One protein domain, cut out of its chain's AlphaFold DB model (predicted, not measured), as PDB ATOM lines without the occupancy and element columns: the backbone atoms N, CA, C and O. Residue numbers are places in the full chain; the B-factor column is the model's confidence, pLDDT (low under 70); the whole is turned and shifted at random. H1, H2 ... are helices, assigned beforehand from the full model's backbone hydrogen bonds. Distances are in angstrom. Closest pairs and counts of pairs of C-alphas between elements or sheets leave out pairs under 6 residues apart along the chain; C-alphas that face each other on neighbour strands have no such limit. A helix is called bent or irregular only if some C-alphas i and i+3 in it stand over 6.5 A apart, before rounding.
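Overview. This is residues 2 to 36 and 181 to 216 of the 490 residues of the protein "Alpha/beta hydrolase family protein" of Stieleria maiorica (UniProt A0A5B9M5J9). One long helix, H1, sticks out as an arm with residues 2 to 22, and its far part joins a small head built from the short helices H2, H3 and H4. H2 and H3 fold back on each other as a helical hairpin, H3 packs slantwise on H1 near residues 27 to 31, and H4 follows beside that end of H1. The printed part has 71 residues with four named helices, in the order H1, H2, H3, H4, and no named strand; the class is all helix. The whole is only just loose, close to extended, with a radius of gyration of the C-alphas of 16.4 A and spans of 53 by 27 by 21 A.

Along the chain. H1 is residues 2 to 35, 49.7 A from C-alpha 2 at (347.631, 251.901, 214.741) to C-alpha 35 at (301.099, 262.975, 201.384). H3 is residues 196 to 203, 10.6 A long. H2 is residues 181 to 194, 14.3 A long, and irregular: C-alphas 190 and 193 are 9.4 A apart. H4 is residues 206 to 210, ending at C-alpha 210 (303.828, 271.371, 203.318).

Arrangement. H1 touches H3 with residues 27 to 31 alone; the closest C-alphas, of Ala 31 and Leu 202, are 6.0 A apart. These two run the same way at a steep tilt of 54 degrees. H2 touches H3 with residues 183 to 188 alone, closest at the C-alphas of His 184 and Ala 199, 5.1 A. This hairpin runs opposite ways at 36 degrees, only just steep. H1 and H4 are near each other, H3 and H4 meet only through their link, and H2 is apart from H1 and H4. Each O i to N i+4 pair is within hydrogen-bond range in H1, H3 and H4, against 7 of 10 in H2.

Size, cuts and confidence. The C-alphas farthest apart, of Arg 2 and Glu 216, are 53.5 A apart. Residues 37 to 180 are not printed, and C-alphas 36 and 181 are 20.5 A apart across this cut. The links H2 to H3 and H3 to H4 are tight. The mean pLDDT of the printed part is 94.0, and no printed residue is under 70.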
ATOM      1  N   ARG A   2     348.372 250.610 214.678       83.25
ATOM      2  CA  ARG A   2     347.631 251.901 214.741       83.25
ATOM      3  C   ARG A   2     347.073 252.396 213.390       83.25
ATOM      4  O   ARG A   2     345.936 252.858 213.338       83.25
ATOM      5  N   HIS A   3     347.823 252.251 212.293       83.75
ATOM      6  CA  HIS A   3     347.360 252.633 210.947       83.75
ATOM      7  C   HIS A   3     346.207 251.761 210.427       83.75
ATOM      8  O   HIS A   3     345.267 252.285 209.833       83.75
ATOM      9  N   LEU A   4     346.244 250.451 210.694       87.88
ATOM     10  CA  LEU A   4     345.171 249.527 210.320       87.88
ATOM     11  C   LEU A   4     343.878 249.857 211.078       87.88
ATOM     12  O   LEU A   4     342.832 250.000 210.455       87.88
ATOM     13  N   ARG A   5     343.970 250.106 212.393       90.81
ATOM     14  CA  ARG A   5     342.828 250.536 213.219       90.81
ATOM     15  C   ARG A   5     342.191 251.829 212.699       90.81
ATOM     16  O   ARG A   5     340.978 251.886 212.565       90.81
ATOM     17  N   ARG A   6     342.987 252.845 212.339       91.00
ATOM     18  CA  ARG A   6     342.468 254.103 211.759       91.00
ATOM     19  C   ARG A   6     341.766 253.890 210.414       91.00
ATOM     20  O   ARG A   6     340.728 254.497 210.172       91.00
ATOM     21  N   ARG A   7     342.300 253.022 209.548       90.81
ATOM     22  CA  ARG A   7     341.667 252.682 208.259       90.81
ATOM     23  C   ARG A   7     340.344 251.939 208.450       90.81
ATOM     24  O   ARG A   7     339.377 252.272 207.774       90.81
ATOM     25  N   LEU A   8     340.295 250.979 209.373       92.56
ATOM     26  CA  LEU A   8     339.070 250.245 209.703       92.56
ATOM     27  C   LEU A   8     338.006 251.168 210.306       92.56
ATOM     28  O   LEU A   8     336.875 251.155 209.837       92.56
ATOM     29  N   LEU A   9     338.381 252.037 211.250       93.44
ATOM     30  CA  LEU A   9     337.472 253.040 211.814       93.44
ATOM     31  C   LEU A   9     336.927 253.986 210.738       93.44
ATOM     32  O   LEU A   9     335.731 254.237 210.699       93.44
ATOM     33  N   ARG A  10     337.774 254.468 209.817       93.94
ATOM     34  CA  ARG A  10     337.320 255.318 208.705       93.94
ATOM     35  C   ARG A  10     336.329 254.594 207.796       93.94
ATOM     36  O   ARG A  10     335.320 255.183 207.431       93.94
ATOM     37  N   ARG A  11     336.593 253.332 207.445       94.88
ATOM     38  CA  ARG A  11     335.670 252.520 206.633       94.88
ATOM     39  C   ARG A  11     334.339 252.292 207.349       94.88
ATOM     40  O   ARG A  11     333.302 252.451 206.723       94.88
ATOM     41  N   ALA A  12     334.372 251.991 208.648       94.12
ATOM     42  CA  ALA A  12     333.169 251.817 209.457       94.12
ATOM     43  C   ALA A  12     332.344 253.111 209.551       94.12
ATOM     44  O   ALA A  12     331.129 253.068 209.372       94.12
ATOM     45  N   MET A  13     332.992 254.264 209.756       95.31
ATOM     46  CA  MET A  13     332.312 255.566 209.757       95.31
ATOM     47  C   MET A  13     331.658 255.859 208.405       95.31
ATOM     48  O   MET A  13     330.480 256.184 208.374       95.31
ATOM     49  N   VAL A  14     332.382 255.679 207.293       96.50
ATOM     50  CA  VAL A  14     331.826 255.891 205.944       96.50
ATOM     51  C   VAL A  14     330.638 254.964 205.688       96.50
ATOM     52  O   VAL A  14     329.591 255.438 205.264       96.50
ATOM     53  N   ALA A  15     330.763 253.671 206.003       95.25
ATOM     54  CA  ALA A  15     329.666 252.718 205.845       95.25
ATOM     55  C   ALA A  15     328.436 253.121 206.676       95.25
ATOM     56  O   ALA A  15     327.323 253.123 206.162       95.25
ATOM     57  N   THR A  16     328.640 253.539 207.928       95.00
ATOM     58  CA  THR A  16     327.556 254.000 208.812       95.00
ATOM     59  C   THR A  16     326.879 255.254 208.258       95.00
ATOM     60  O   THR A  16     325.655 255.312 208.193       95.00
ATOM     61  N   SER A  17     327.653 256.241 207.795       95.50
ATOM     62  CA  SER A  17     327.113 257.451 207.166       95.50
ATOM     63  C   SER A  17     326.315 257.139 205.900       95.50
ATOM     64  O   SER A  17     325.253 257.722 205.707       95.50
ATOM     65  N   CYS A  18     326.776 256.202 205.064       96.69
ATOM     66  CA  CYS A  18     326.031 255.759 203.886       96.69
ATOM     67  C   CYS A  18     324.695 255.112 204.271       96.69
ATOM     68  O   CYS A  18     323.675 255.453 203.681       96.69
ATOM     69  N   VAL A  19     324.676 254.236 205.280       95.38
ATOM     70  CA  VAL A  19     323.436 253.603 205.764       95.38
ATOM     71  C   VAL A  19     322.450 254.648 206.289       95.38
ATOM     72  O   VAL A  19     321.278 254.609 205.929       95.38
ATOM     73  N   ILE A  20     322.920 255.615 207.082       94.25
ATOM     74  CA  ILE A  20     322.074 256.708 207.586       94.25
ATOM     75  C   ILE A  20     321.526 257.547 206.427       94.25
ATOM     76  O   ILE A  20     320.334 257.836 206.401       94.25
ATOM     77  N   ALA A  21     322.362 257.910 205.452       95.56
ATOM     78  CA  ALA A  21     321.930 258.689 204.295       95.56
ATOM     79  C   ALA A  21     320.858 257.953 203.476       95.56
ATOM     80  O   ALA A  21     319.854 258.557 203.106       95.56
ATOM     81  N   VAL A  22     321.028 256.646 203.250       95.81
ATOM     82  CA  VAL A  22     320.026 255.807 202.575       95.81
ATOM     83  C   VAL A  22     318.733 255.739 203.386       95.81
ATOM     84  O   VAL A  22     317.659 255.906 202.818       95.81
ATOM     85  N   ALA A  23     318.810 255.560 204.707       92.06
ATOM     86  CA  ALA A  23     317.629 255.523 205.568       92.06
ATOM     87  C   ALA A  23     316.866 256.859 205.575       92.06
ATOM     88  O   ALA A  23     315.637 256.869 205.515       92.06
ATOM     89  N   LEU A  24     317.577 257.991 205.600       94.88
ATOM     90  CA  LEU A  24     316.971 259.321 205.502       94.88
ATOM     91  C   LEU A  24     316.341 259.557 204.127       94.88
ATOM     92  O   LEU A  24     315.228 260.067 204.061       94.88
ATOM     93  N   ALA A  25     317.001 259.147 203.041       95.69
ATOM     94  CA  ALA A  25     316.444 259.238 201.694       95.69
ATOM     95  C   ALA A  25     315.191 258.358 201.533       95.69
ATOM     96  O   ALA A  25     314.188 258.816 200.989       95.69
ATOM     97  N   ALA A  26     315.214 257.133 202.063       93.94
ATOM     98  CA  ALA A  26     314.061 256.237 202.072       93.94
ATOM     99  C   ALA A  26     312.900 256.826 202.887       93.94
ATOM    100  O   ALA A  26     311.773 256.862 202.402       93.94
ATOM    101  N   SER A  27     313.182 257.359 204.082       94.75
ATOM    102  CA  SER A  27     312.198 258.078 204.902       94.75
ATOM    103  C   SER A  27     311.621 259.290 204.165       94.75
ATOM    104  O   SER A  27     310.411 259.514 204.203       94.75
ATOM    105  N   TRP A  28     312.464 260.037 203.442       96.25
ATOM    106  CA  TRP A  28     312.030 261.173 202.635       96.25
ATOM    107  C   TRP A  28     311.089 260.751 201.516       96.25
ATOM    108  O   TRP A  28     309.996 261.300 201.397       96.25
ATOM    109  N   MET A  29     311.472 259.761 200.709       95.94
ATOM    110  CA  MET A  29     310.626 259.244 199.632       95.94
ATOM    111  C   MET A  29     309.290 258.729 200.166       95.94
ATOM    112  O   MET A  29     308.234 259.077 199.645       95.94
ATOM    113  N   PHE A  30     309.342 257.947 201.239       94.06
ATOM    114  CA  PHE A  30     308.171 257.337 201.837       94.06
ATOM    115  C   PHE A  30     307.190 258.370 202.410       94.06
ATOM    116  O   PHE A  30     305.998 258.290 202.124       94.06
ATOM    117  N   ALA A  31     307.667 259.395 203.127       94.12
ATOM    118  CA  ALA A  31     306.811 260.500 203.564       94.12
ATOM    119  C   ALA A  31     306.137 261.206 202.378       94.12
ATOM    120  O   ALA A  31     304.962 261.548 202.457       94.12
ATOM    121  N   GLY A  32     306.858 261.370 201.262       95.69
ATOM    122  CA  GLY A  32     306.306 261.922 200.024       95.69
ATOM    123  C   GLY A  32     305.140 261.106 199.466       95.69
ATOM    124  O   GLY A  32     304.153 261.689 199.038       95.69
ATOM    125  N   VAL A  33     305.212 259.774 199.526       95.38
ATOM    126  CA  VAL A  33     304.118 258.883 199.097       95.38
ATOM    127  C   VAL A  33     302.892 259.007 200.010       95.38
ATOM    128  O   VAL A  33     301.759 258.938 199.527       95.38
ATOM    129  N   LEU A  34     303.094 259.206 201.316       93.31
ATOM    130  CA  LEU A  34     301.993 259.336 202.278       93.31
ATOM    131  C   LEU A  34     301.140 260.584 202.039       93.31
ATOM    132  O   LEU A  34     299.922 260.503 202.183       93.31
ATOM    133  N   ILE A  35     301.773 261.695 201.659       96.38
ATOM    134  CA  ILE A  35     301.099 262.975 201.384       96.38
ATOM    135  C   ILE A  35     300.761 263.172 199.903       96.38
ATOM    136  O   ILE A  35     300.192 264.197 199.541       96.38
ATOM    137  N   ALA A  36     301.144 262.240 199.029       97.69
ATOM    138  CA  ALA A  36     300.880 262.371 197.604       97.69
ATOM    139  C   ALA A  36     299.364 262.410 197.335       97.69
ATOM    140  O   ALA A  36     298.621 261.664 197.987       97.69
ATOM    141  N   ASP A 181     300.451 261.477 217.544       94.50
ATOM    142  CA  ASP A 181     299.960 260.185 218.000       94.50
ATOM    143  C   ASP A 181     299.467 259.364 216.809       94.50
ATOM    144  O   ASP A 181     299.862 258.209 216.661       94.50
ATOM    145  N   ALA A 182     298.757 259.984 215.861       93.94
ATOM    146  CA  ALA A 182     298.312 259.313 214.639       93.94
ATOM    147  C   ALA A 182     299.479 258.717 213.824       93.94
ATOM    148  O   ALA A 182     299.442 257.548 213.417       93.94
ATOM    149  N   VAL A 183     300.548 259.494 213.599       94.62
ATOM    150  CA  VAL A 183     301.752 259.024 212.894       94.62
ATOM    151  C   VAL A 183     302.474 257.963 213.720       94.62
ATOM    152  O   VAL A 183     302.853 256.923 213.176       94.62
ATOM    153  N   HIS A 184     302.645 258.187 215.024       95.50
ATOM    154  CA  HIS A 184     303.293 257.220 215.904       95.50
ATOM    155  C   HIS A 184     302.560 255.877 215.910       95.50
ATOM    156  O   HIS A 184     303.186 254.847 215.662       95.50
ATOM    157  N   ASN A 185     301.244 255.876 216.111       93.69
ATOM    158  CA  ASN A 185     300.402 254.685 216.141       93.69
ATOM    159  C   ASN A 185     300.440 253.930 214.814       93.69
ATOM    160  O   ASN A 185     300.597 252.707 214.796       93.69
ATOM    161  N   ARG A 186     300.393 254.648 213.684       91.81
ATOM    162  CA  ARG A 186     300.509 254.030 212.358       91.81
ATOM    163  C   ARG A 186     301.847 253.316 212.171       91.81
ATOM    164  O   ARG A 186     301.881 252.207 211.637       91.81
ATOM    165  N   VAL A 187     302.943 253.926 212.617       92.88
ATOM    166  CA  VAL A 187     304.277 253.312 212.557       92.88
ATOM    167  C   VAL A 187     304.383 252.153 213.558       92.88
ATOM    168  O   VAL A 187     304.893 251.087 213.210       92.88
ATOM    169  N   ALA A 188     303.860 252.311 214.775       93.44
ATOM    170  CA  ALA A 188     303.863 251.300 215.832       93.44
ATOM    171  C   ALA A 188     303.048 250.059 215.469       93.44
ATOM    172  O   ALA A 188     303.452 248.947 215.807       93.44
ATOM    173  N   ALA A 189     301.974 250.208 214.694       90.06
ATOM    174  CA  ALA A 189     301.215 249.082 214.164       90.06
ATOM    175  C   ALA A 189     302.068 248.131 213.296       90.06
ATOM    176  O   ALA A 189     301.712 246.961 213.161       90.06
ATOM    177  N   ARG A 190     303.192 248.605 212.731       88.69
ATOM    178  CA  ARG A 190     304.127 247.803 211.917       88.69
ATOM    179  C   ARG A 190     305.446 247.498 212.628       88.69
ATOM    180  O   ARG A 190     305.931 246.377 212.551       88.69
ATOM    181  N   LEU A 191     306.030 248.484 213.312       90.81
ATOM    182  CA  LEU A 191     307.367 248.390 213.920       90.81
ATOM    183  C   LEU A 191     307.344 248.143 215.436       90.81
ATOM    184  O   LEU A 191     308.399 247.994 216.060       90.81
ATOM    185  N   GLY A 192     306.161 248.111 216.050       92.12
ATOM    186  CA  GLY A 192     305.996 247.979 217.495       92.12
ATOM    187  C   GLY A 192     306.767 249.060 218.253       92.12
ATOM    188  O   GLY A 192     306.752 250.236 217.893       92.12
ATOM    189  N   ARG A 193     307.510 248.649 219.285       90.75
ATOM    190  CA  ARG A 193     308.298 249.542 220.156       90.75
ATOM    191  C   ARG A 193     309.397 250.353 219.454       90.75
ATOM    192  O   ARG A 193     309.982 251.229 220.077       90.75
ATOM    193  N   PHE A 194     309.716 250.055 218.194       91.12
ATOM    194  CA  PHE A 194     310.738 250.777 217.429       91.12
ATOM    195  C   PHE A 194     310.172 251.962 216.628       91.12
ATOM    196  O   PHE A 194     310.872 252.530 215.793       91.12
ATOM    197  N   ALA A 195     308.915 252.347 216.872       92.00
ATOM    198  CA  ALA A 195     308.212 253.368 216.102       92.00
ATOM    199  C   ALA A 195     308.658 254.809 216.350       92.00
ATOM    200  O   ALA A 195     308.525 255.636 215.451       92.00
ATOM    201  N   THR A 196     309.202 255.118 217.528       92.69
ATOM    202  CA  THR A 196     309.470 256.502 217.944       92.69
ATOM    203  C   THR A 196     310.372 257.247 216.961       92.69
ATOM    204  O   THR A 196     309.996 258.307 216.473       92.69
ATOM    205  N   ILE A 197     311.535 256.680 216.613       93.81
ATOM    206  CA  ILE A 197     312.495 257.348 215.719       93.81
ATOM    207  C   ILE A 197     311.913 257.523 214.304       93.81
ATOM    208  O   ILE A 197     311.914 258.655 213.818       93.81
ATOM    209  N   PRO A 198     311.381 256.480 213.631       93.94
ATOM    210  CA  PRO A 198     310.769 256.655 212.316       93.94
ATOM    211  C   PRO A 198     309.589 257.632 212.326       93.94
ATOM    212  O   PRO A 198     309.516 258.483 211.447       93.94
ATOM    213  N   ALA A 199     308.710 257.581 213.332       94.69
ATOM    214  CA  ALA A 199     307.585 258.508 213.449       94.69
ATOM    215  C   ALA A 199     308.055 259.965 213.580       94.69
ATOM    216  O   ALA A 199     307.575 260.834 212.855       94.69
ATOM    217  N   SER A 200     309.050 260.234 214.434       94.88
ATOM    218  CA  SER A 200     309.650 261.568 214.544       94.88
ATOM    219  C   SER A 200     310.278 262.027 213.226       94.88
ATOM    220  O   SER A 200     310.095 263.178 212.839       94.88
ATOM    221  N   LEU A 201     310.968 261.140 212.500       94.62
ATOM    222  CA  LEU A 201     311.543 261.465 211.192       94.62
ATOM    223  C   LEU A 201     310.483 261.795 210.138       94.62
ATOM    224  O   LEU A 201     310.759 262.612 209.267       94.62
ATOM    225  N   LEU A 202     309.295 261.187 210.189       95.12
ATOM    226  CA  LEU A 202     308.186 261.546 209.298       95.12
ATOM    227  C   LEU A 202     307.596 262.907 209.674       95.12
ATOM    228  O   LEU A 202     307.421 263.759 208.809       95.12
ATOM    229  N   LEU A 203     307.359 263.146 210.966       94.94
ATOM    230  CA  LEU A 203     306.798 264.408 211.461       94.94
ATOM    231  C   LEU A 203     307.710 265.610 211.175       94.94
ATOM    232  O   LEU A 203     307.215 266.682 210.835       94.94
ATOM    233  N   LEU A 204     309.036 265.437 211.255       95.81
ATOM    234  CA  LEU A 204     310.014 266.483 210.920       95.81
ATOM    235  C   LEU A 204     309.938 266.941 209.457       95.81
ATOM    236  O   LEU A 204     310.441 268.012 209.124       95.81
ATOM    237  N   GLN A 205     309.324 266.146 208.582       96.88
ATOM    238  CA  GLN A 205     309.205 266.468 207.165       96.88
ATOM    239  C   GLN A 205     307.940 267.254 206.818       96.88
ATOM    240  O   GLN A 205     307.858 267.745 205.695       96.88
ATOM    241  N   LEU A 206     306.983 267.418 207.740       95.56
ATOM    242  CA  LEU A 206     305.756 268.180 207.476       95.56
ATOM    243  C   LEU A 206     306.068 269.637 207.110       95.56
ATOM    244  O   LEU A 206     305.670 270.094 206.041       95.56
ATOM    245  N   GLN A 207     306.880 270.323 207.918       96.25
ATOM    246  CA  GLN A 207     307.252 271.718 207.673       96.25
ATOM    247  C   GLN A 207     307.964 271.930 206.321       96.25
ATOM    248  O   GLN A 207     307.508 272.770 205.550       96.25
ATOM    249  N   PRO A 208     309.050 271.209 205.972       97.06
ATOM    250  CA  PRO A 208     309.734 271.434 204.697       97.06
ATOM    251  C   PRO A 208     308.938 270.967 203.468       97.06
ATOM    252  O   PRO A 208     309.279 271.375 202.362       97.06
ATOM    253  N   ARG A 209     307.928 270.098 203.626       96.19
ATOM    254  CA  ARG A 209     307.110 269.601 202.506       96.19
ATOM    255  C   ARG A 209     305.845 270.412 202.277       96.19
ATOM    256  O   ARG A 209     305.485 270.632 201.130       96.19
ATOM    257  N   LEU A 210     305.169 270.792 203.355       96.19
ATOM    258  CA  LEU A 210     303.828 271.371 203.318       96.19
ATOM    259  C   LEU A 210     303.765 272.776 203.924       96.19
ATOM    260  O   LEU A 210     302.739 273.432 203.817       96.19
ATOM    261  N   GLY A 211     304.829 273.234 204.589       96.94
ATOM    262  CA  GLY A 211     304.811 274.489 205.342       96.94
ATOM    263  C   GLY A 211     304.025 274.416 206.655       96.94
ATOM    264  O   GLY A 211     303.865 275.446 207.299       96.94
ATOM    265  N   ILE A 212     303.580 273.222 207.057       96.81
ATOM    266  CA  ILE A 212     302.695 273.000 208.206       96.81
ATOM    267  C   ILE A 212     303.492 272.424 209.374       96.81
ATOM    268  O   ILE A 212     304.219 271.431 209.231       96.81
ATOM    269  N   SER A 213     303.310 273.012 210.550       96.50
ATOM    270  CA  SER A 213     303.825 272.474 211.798       96.50
ATOM    271  C   SER A 213     302.850 271.438 212.368       96.50
ATOM    272  O   SER A 213     301.635 271.589 212.253       96.50
ATOM    273  N   PRO A 214     303.316 270.389 213.064       95.94
ATOM    274  CA  PRO A 214     302.379 269.404 213.596       95.94
ATOM    275  C   PRO A 214     301.515 269.947 214.756       95.94
ATOM    276  O   PRO A 214     300.561 269.296 215.152       95.94
ATOM    277  N   SER A 215     301.823 271.131 215.302       95.81
ATOM    278  CA  SER A 215     300.943 271.849 216.240       95.81
ATOM    279  C   SER A 215     299.675 272.398 215.586       95.81
ATOM    280  O   SER A 215     298.680 272.549 216.276       95.81
ATOM    281  N   GLU A 216     299.690 272.654 214.278       96.88
ATOM    282  CA  GLU A 216     298.507 273.097 213.519       96.88
ATOM    283  C   GLU A 216     297.582 271.926 213.148       96.88
ATOM    284  O   GLU A 216     296.542 272.115 212.530       96.88
TER     285      GLU A 216